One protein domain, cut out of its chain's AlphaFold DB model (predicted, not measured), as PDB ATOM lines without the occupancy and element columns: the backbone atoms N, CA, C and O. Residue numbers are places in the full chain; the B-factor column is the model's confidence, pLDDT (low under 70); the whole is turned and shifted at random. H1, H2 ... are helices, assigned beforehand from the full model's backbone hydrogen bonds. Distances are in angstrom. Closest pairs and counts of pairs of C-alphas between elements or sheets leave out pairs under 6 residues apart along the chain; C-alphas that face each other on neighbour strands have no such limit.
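What this domain is: This is residues 103 to 162 of the 328 residues of an uncharacterized protein of Asparagus officinalis (UniProt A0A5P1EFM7). Three helices make an open U: H1 is the shorter arm, H2 the base and H3 the longer arm that folds back, with an empty middle. The 60 printed residues hold H1, H2 and H3 in that order, no named strand, class all helix. The whole is flat, 46 by 26 by 12 A, and only just loose, close to extended, with a radius of gyration of the C-alphas of 15.4 A.

Where its parts are: Find C-alpha 103 at (194.927, 128.760, 177.458); from there H1 runs 20.7 A to residue 117. H2 spans residues 120 to 131. H3, residues 134 to 162, runs 42.3 A to C-alpha 162 at (177.283, 121.556, 185.320).

How they stand to each other: H1 and H2 meet only through their link. H2 and H3 only just touch, only at the corner, with 3 pairs of C-alphas within 8 A; look at the closest, Leu 130 and Gly 136, 5.5 A apart. Their lines stand about perpendicular, only just, at 73 degrees. H1 and H3 are apart. O i to N i+4 pairs within hydrogen-bond range number 10 of 11 in H1, 4 of 8 in H2 and 24 of 25 in H3.

The domain as a whole: The C-alphas farthest apart, Lys 126 and Arg 162, are 46.0 A apart. The printed part has no cut, and both links are tight. Residues 118 to 125 have pLDDT under 70.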
ATOM      1  N   ASN A 103     194.176 127.536 177.201       71.88
ATOM      2  CA  ASN A 103     194.927 128.760 177.458       71.88
ATOM      3  C   ASN A 103     196.061 129.008 176.454       71.88
ATOM      4  O   ASN A 103     196.288 130.161 176.096       71.88
ATOM      5  N   GLU A 104     196.743 127.973 175.965       76.38
ATOM      6  CA  GLU A 104     197.806 128.128 174.961       76.38
ATOM      7  C   GLU A 104     197.227 128.467 173.584       76.38
ATOM      8  O   GLU A 104     197.750 129.325 172.873       76.38
ATOM      9  N   LEU A 105     196.071 127.890 173.247       74.88
ATOM     10  CA  LEU A 105     195.361 128.206 172.007       74.88
ATOM     11  C   LEU A 105     194.827 129.650 172.021       74.88
ATOM     12  O   LEU A 105     194.908 130.364 171.019       74.88
ATOM     13  N   PHE A 106     194.357 130.115 173.182       74.69
ATOM     14  CA  PHE A 106     193.915 131.497 173.373       74.69
ATOM     15  C   PHE A 106     195.079 132.493 173.333       74.69
ATOM     16  O   PHE A 106     194.962 133.548 172.710       74.69
ATOM     17  N   ARG A 107     196.217 132.153 173.951       78.62
ATOM     18  CA  ARG A 107     197.447 132.954 173.890       78.62
ATOM     19  C   ARG A 107     197.941 133.090 172.460       78.62
ATOM     20  O   ARG A 107     198.186 134.211 172.033       78.62
ATOM     21  N   PHE A 108     197.992 131.996 171.700       77.38
ATOM     22  CA  PHE A 108     198.408 132.030 170.299       77.38
ATOM     23  C   PHE A 108     197.501 132.934 169.453       77.38
ATOM     24  O   PHE A 108     198.001 133.792 168.727       77.38
ATOM     25  N   LEU A 109     196.174 132.818 169.601       75.12
ATOM     26  CA  LEU A 109     195.211 133.688 168.912       75.12
ATOM     27  C   LEU A 109     195.360 135.163 169.310       75.12
ATOM     28  O   LEU A 109     195.349 136.033 168.439       75.12
ATOM     29  N   LEU A 110     195.539 135.458 170.600       78.50
ATOM     30  CA  LEU A 110     195.757 136.822 171.086       78.50
ATOM     31  C   LEU A 110     197.092 137.402 170.604       78.50
ATOM     32  O   LEU A 110     197.137 138.571 170.222       78.50
ATOM     33  N   THR A 111     198.162 136.607 170.553       83.94
ATOM     34  CA  THR A 111     199.448 137.026 169.980       83.94
ATOM     35  C   THR A 111     199.293 137.342 168.494       83.94
ATOM     36  O   THR A 111     199.753 138.391 168.055       83.94
ATOM     37  N   LEU A 112     198.558 136.517 167.744       75.75
ATOM     38  CA  LEU A 112     198.274 136.744 166.323       75.75
ATOM     39  C   LEU A 112     197.430 138.005 166.089       75.75
ATOM     40  O   LEU A 112     197.683 138.754 165.147       75.75
ATOM     41  N   VAL A 113     196.455 138.280 166.957       77.31
ATOM     42  CA  VAL A 113     195.635 139.499 166.878       77.31
ATOM     43  C   VAL A 113     196.446 140.738 167.283       77.31
ATOM     44  O   VAL A 113     196.370 141.764 166.611       77.31
ATOM     45  N   SER A 114     197.260 140.646 168.339       79.12
ATOM     46  CA  SER A 114     198.058 141.773 168.850       79.12
ATOM     47  C   SER A 114     199.247 142.133 167.954       79.12
ATOM     48  O   SER A 114     199.534 143.311 167.773       79.12
ATOM     49  N   ALA A 115     199.896 141.156 167.316       80.06
ATOM     50  CA  ALA A 115     200.984 141.412 166.373       80.06
ATOM     51  C   ALA A 115     200.502 142.169 165.123       80.06
ATOM     52  O   ALA A 115     201.280 142.859 164.471       80.06
ATOM     53  N   ASN A 116     199.207 142.078 164.811       71.19
ATOM     54  CA  ASN A 116     198.602 142.739 163.660       71.19
ATOM     55  C   ASN A 116     197.911 144.072 164.000       71.19
ATOM     56  O   ASN A 116     197.547 144.805 163.080       71.19
ATOM     57  N   SER A 117     197.743 144.435 165.278       72.44
ATOM     58  CA  SER A 117     196.966 145.624 165.665       72.44
ATOM     59  C   SER A 117     197.708 146.953 165.460       72.44
ATOM     60  O   SER A 117     197.068 147.965 165.182       72.44
ATOM     61  N   GLY A 118     199.046 146.962 165.502       68.25
ATOM     62  CA  GLY A 118     199.858 148.187 165.398       68.25
ATOM     63  C   GLY A 118     199.876 148.870 164.020       68.25
ATOM     64  O   GLY A 118     200.276 150.024 163.915       68.25
ATOM     65  N   LEU A 119     199.422 148.198 162.954       58.69
ATOM     66  CA  LEU A 119     199.353 148.757 161.590       58.69
ATOM     67  C   LEU A 119     197.917 149.074 161.136       58.69
ATOM     68  O   LEU A 119     197.696 149.416 159.968       58.69
ATOM     69  N   CYS A 120     196.933 148.932 162.027       59.84
ATOM     70  CA  CYS A 120     195.528 148.917 161.640       59.84
ATOM     71  C   CYS A 120     194.931 150.306 161.417       59.84
ATOM     72  O   CYS A 120     194.179 150.460 160.465       59.84
ATOM     73  N   GLU A 121     195.268 151.337 162.188       62.66
ATOM     74  CA  GLU A 121     194.459 152.571 162.220       62.66
ATOM     75  C   GLU A 121     194.395 153.329 160.879       62.66
ATOM     76  O   GLU A 121     193.323 153.764 160.460       62.66
ATOM     77  N   ILE A 122     195.501 153.395 160.128       63.59
ATOM     78  CA  ILE A 122     195.548 154.096 158.827       63.59
ATOM     79  C   ILE A 122     195.075 153.187 157.676       63.59
ATOM     80  O   ILE A 122     194.591 153.657 156.643       63.59
ATOM     81  N   ARG A 123     195.157 151.860 157.839       63.88
ATOM     82  CA  ARG A 123     194.695 150.889 156.832       63.88
ATOM     83  C   ARG A 123     193.213 150.558 156.985       63.88
ATOM     84  O   ARG A 123     192.565 150.294 155.975       63.88
ATOM     85  N   PHE A 124     192.655 150.638 158.188       64.31
ATOM     86  CA  PHE A 124     191.278 150.244 158.484       64.31
ATOM     87  C   PHE A 124     190.263 151.047 157.666       64.31
ATOM     88  O   PHE A 124     189.369 150.463 157.065       64.31
ATOM     89  N   LEU A 125     190.479 152.357 157.506       65.69
ATOM     90  CA  LEU A 125     189.631 153.208 156.660       65.69
ATOM     91  C   LEU A 125     189.639 152.786 155.179       65.69
ATOM     92  O   LEU A 125     188.621 152.912 154.502       65.69
ATOM     93  N   LYS A 126     190.748 152.224 154.678       75.06
ATOM     94  CA  LYS A 126     190.851 151.698 153.304       75.06
ATOM     95  C   LYS A 126     190.219 150.303 153.173       75.06
ATOM     96  O   LYS A 126     189.649 149.976 152.135       75.06
ATOM     97  N   TRP A 127     190.272 149.500 154.237       70.75
ATOM     98  CA  TRP A 127     189.612 148.193 154.322       70.75
ATOM     99  C   TRP A 127     188.088 148.296 154.498       70.75
ATOM    100  O   TRP A 127     187.369 147.408 154.040       70.75
ATOM    101  N   SER A 128     187.567 149.406 155.027       71.31
ATOM    102  CA  SER A 128     186.123 149.684 155.047       71.31
ATOM    103  C   SER A 128     185.510 149.695 153.641       71.31
ATOM    104  O   SER A 128     184.408 149.184 153.442       71.31
ATOM    105  N   SER A 129     186.240 150.178 152.627       76.81
ATOM    106  CA  SER A 129     185.797 150.080 151.228       76.81
ATOM    107  C   SER A 129     185.813 148.642 150.692       76.81
ATOM    108  O   SER A 129     185.003 148.309 149.830       76.81
ATOM    109  N   LEU A 130     186.678 147.762 151.215       70.88
ATOM    110  CA  LEU A 130     186.694 146.338 150.852       70.88
ATOM    111  C   LEU A 130     185.514 145.577 151.466       70.88
ATOM    112  O   LEU A 130     184.963 144.693 150.804       70.88
ATOM    113  N   LEU A 131     185.081 145.964 152.672       73.19
ATOM    114  CA  LEU A 131     183.879 145.435 153.328       73.19
ATOM    115  C   LEU A 131     182.587 145.780 152.572       73.19
ATOM    116  O   LEU A 131     181.641 145.001 152.612       73.19
ATOM    117  N   SER A 132     182.565 146.890 151.825       82.50
ATOM    118  CA  SER A 132     181.434 147.249 150.956       82.50
ATOM    119  C   SER A 132     181.337 146.394 149.686       82.50
ATOM    120  O   SER A 132     180.319 146.436 148.995       82.50
ATOM    121  N   SER A 133     182.377 145.627 149.341       90.81
ATOM    122  CA  SER A 133     182.300 144.678 148.231       90.81
ATOM    123  C   SER A 133     181.609 143.387 148.683       90.81
ATOM    124  O   SER A 133     181.762 142.956 149.825       90.81
ATOM    125  N   TRP A 134     180.919 142.693 147.772       93.25
ATOM    126  CA  TRP A 134     180.296 141.397 148.086       93.25
ATOM    127  C   TRP A 134     181.302 140.344 148.606       93.25
ATOM    128  O   TRP A 134     180.919 139.439 149.339       93.25
ATOM    129  N   LYS A 135     182.600 140.498 148.286       88.06
ATOM    130  CA  LYS A 135     183.694 139.647 148.788       88.06
ATOM    131  C   LYS A 135     184.058 139.980 150.235       88.06
ATOM    132  O   LYS A 135     184.428 139.099 151.000       88.06
ATOM    133  N   GLY A 136     183.950 141.250 150.621       90.44
ATOM    134  CA  GLY A 136     184.127 141.670 152.007       90.44
ATOM    135  C   GLY A 136     183.013 141.134 152.901       90.44
ATOM    136  O   GLY A 136     183.289 140.652 153.995       90.44
ATOM    137  N   ALA A 137     181.777 141.123 152.394       91.44
ATOM    138  CA  ALA A 137     180.632 140.569 153.110       91.44
ATOM    139  C   ALA A 137     180.782 139.064 153.412       91.44
ATOM    140  O   ALA A 137     180.425 138.634 154.506       91.44
ATOM    141  N   THR A 138     181.343 138.266 152.493       92.81
ATOM    142  CA  THR A 138     181.565 136.825 152.726       92.81
ATOM    143  C   THR A 138     182.692 136.550 153.717       92.81
ATOM    144  O   THR A 138     182.579 135.645 154.540       92.81
ATOM    145  N   ILE A 139     183.767 137.339 153.690       90.25
ATOM    146  CA  ILE A 139     184.856 137.214 154.669       90.25
ATOM    147  C   ILE A 139     184.366 137.634 156.060       90.25
ATOM    148  O   ILE A 139     184.625 136.941 157.043       90.25
ATOM    149  N   ALA A 140     183.608 138.731 156.145       91.62
ATOM    150  CA  ALA A 140     183.021 139.195 157.396       91.62
ATOM    151  C   ALA A 140     182.028 138.174 157.976       91.62
ATOM    152  O   ALA A 140     182.061 137.905 159.177       91.62
ATOM    153  N   SER A 141     181.186 137.559 157.136       95.94
ATOM    154  CA  SER A 141     180.253 136.524 157.591       95.94
ATOM    155  C   SER A 141     180.973 135.257 158.057       95.94
ATOM    156  O   SER A 141     180.584 134.693 159.077       95.94
ATOM    157  N   LEU A 142     182.056 134.846 157.386       95.19
ATOM    158  CA  LEU A 142     182.877 133.708 157.807       95.19
ATOM    159  C   LEU A 142     183.570 133.973 159.152       95.19
ATOM    160  O   LEU A 142     183.572 133.105 160.024       95.19
ATOM    161  N   GLY A 143     184.101 135.184 159.350       95.50
ATOM    162  CA  GLY A 143     184.680 135.605 160.629       95.50
ATOM    163  C   GLY A 143     183.652 135.593 161.761       95.50
ATOM    164  O   GLY A 143     183.914 135.051 162.835       95.50
ATOM    165  N   LEU A 144     182.447 136.110 161.504       95.12
ATOM    166  CA  LEU A 144     181.350 136.083 162.473       95.12
ATOM    167  C   LEU A 144     180.920 134.645 162.807       95.12
ATOM    168  O   LEU A 144     180.670 134.327 163.971       95.12
ATOM    169  N   LEU A 145     180.867 133.765 161.803       97.06
ATOM    170  CA  LEU A 145     180.521 132.355 161.975       97.06
ATOM    171  C   LEU A 145     181.572 131.625 162.817       97.06
ATOM    172  O   LEU A 145     181.208 130.857 163.706       97.06
ATOM    173  N   LEU A 146     182.856 131.918 162.610       96.12
ATOM    174  CA  LEU A 146     183.943 131.359 163.409       96.12
ATOM    175  C   LEU A 146     183.855 131.801 164.876       96.12
ATOM    176  O   LEU A 146     183.886 130.953 165.767       96.12
ATOM    177  N   VAL A 147     183.655 133.096 165.140       97.00
ATOM    178  CA  VAL A 147     183.471 133.613 166.510       97.00
ATOM    179  C   VAL A 147     182.239 132.993 167.171       97.00
ATOM    180  O   VAL A 147     182.302 132.563 168.324       97.00
ATOM    181  N   THR A 148     181.133 132.877 166.434       96.94
ATOM    182  CA  THR A 148     179.897 132.258 166.936       96.94
ATOM    183  C   THR A 148     180.102 130.777 167.249       96.94
ATOM    184  O   THR A 148     179.633 130.304 168.280       96.94
ATOM    185  N   SER A 149     180.840 130.053 166.403       96.81
ATOM    186  CA  SER A 149     181.184 128.643 166.612       96.81
ATOM    187  C   SER A 149     182.020 128.450 167.879       96.81
ATOM    188  O   SER A 149     181.678 127.626 168.728       96.81
ATOM    189  N   VAL A 150     183.055 129.276 168.070       96.56
ATOM    190  CA  VAL A 150     183.900 129.256 169.275       96.56
ATOM    191  C   VAL A 150     183.076 129.569 170.527       96.56
ATOM    192  O   VAL A 150     183.155 128.841 171.516       96.56
ATOM    193  N   MET A 151     182.227 130.599 170.481       96.56
ATOM    194  CA  MET A 151     181.334 130.937 171.593       96.56
ATOM    195  C   MET A 151     180.367 129.789 171.914       96.56
ATOM    196  O   MET A 151     180.169 129.448 173.080       96.56
ATOM    197  N   HIS A 152     179.781 129.165 170.891       95.75
ATOM    198  CA  HIS A 152     178.858 128.047 171.067       95.75
ATOM    199  C   HIS A 152     179.552 126.831 171.692       95.75
ATOM    200  O   HIS A 152     179.005 126.204 172.598       95.75
ATOM    201  N   PHE A 153     180.787 126.550 171.275       94.62
ATOM    202  CA  PHE A 153     181.619 125.516 171.876       94.62
ATOM    203  C   PHE A 153     181.845 125.790 173.370       94.62
ATOM    204  O   PHE A 153     181.560 124.924 174.194       94.62
ATOM    205  N   PHE A 154     182.228 127.012 173.758       94.19
ATOM    206  CA  PHE A 154     182.387 127.372 175.175       94.19
ATOM    207  C   PHE A 154     181.107 127.196 176.002       94.19
ATOM    208  O   PHE A 154     181.173 126.744 177.148       94.19
ATOM    209  N   ILE A 155     179.937 127.498 175.431       95.56
ATOM    210  CA  ILE A 155     178.650 127.270 176.105       95.56
ATOM    211  C   ILE A 155     178.426 125.772 176.343       95.56
ATOM    212  O   ILE A 155     178.066 125.382 177.455       95.56
ATOM    213  N   LEU A 156     178.678 124.926 175.340       93.50
ATOM    214  CA  LEU A 156     178.535 123.473 175.469       93.50
ATOM    215  C   LEU A 156     179.493 122.891 176.519       93.50
ATOM    216  O   LEU A 156     179.088 122.022 177.292       93.50
ATOM    217  N   PHE A 157     180.724 123.402 176.602       91.50
ATOM    218  CA  PHE A 157     181.678 123.015 177.648       91.50
ATOM    219  C   PHE A 157     181.226 123.464 179.038       91.50
ATOM    220  O   PHE A 157     181.201 122.668 179.970       91.50
ATOM    221  N   THR A 158     180.763 124.705 179.174       91.94
ATOM    222  CA  THR A 158     180.277 125.213 180.467       91.94
ATOM    223  C   THR A 158     179.055 124.425 180.962       91.94
ATOM    224  O   THR A 158     178.862 124.227 182.163       91.94
ATOM    225  N   GLN A 159     178.202 123.955 180.045       91.12
ATOM    226  CA  GLN A 159     177.047 123.127 180.391       91.12
ATOM    227  C   GLN A 159     177.420 121.671 180.696       91.12
ATOM    228  O   GLN A 159     176.779 121.058 181.554       91.12
ATOM    229  N   SER A 160     178.448 121.114 180.048       89.75
ATOM    230  CA  SER A 160     178.893 119.742 180.321       89.75
ATOM    231  C   SER A 160     179.487 119.603 181.727       89.75
ATOM    232  O   SER A 160     179.244 118.591 182.387       89.75
ATOM    233  N   GLU A 161     180.143 120.647 182.239       85.75
ATOM    234  CA  GLU A 161     180.644 120.683 183.619       85.75
ATOM    235  C   GLU A 161     179.507 120.694 184.654       85.75
ATOM    236  O   GLU A 161     179.571 119.988 185.664       85.75
ATOM    237  N   ARG A 162     178.420 121.429 184.386       80.88
ATOM    238  CA  ARG A 162     177.283 121.556 185.320       80.88
ATOM    239  C   ARG A 162     176.343 120.351 185.337       80.88
ATOM    240  O   ARG A 162     175.610 120.179 186.307       80.88
TER     241      ARG A 162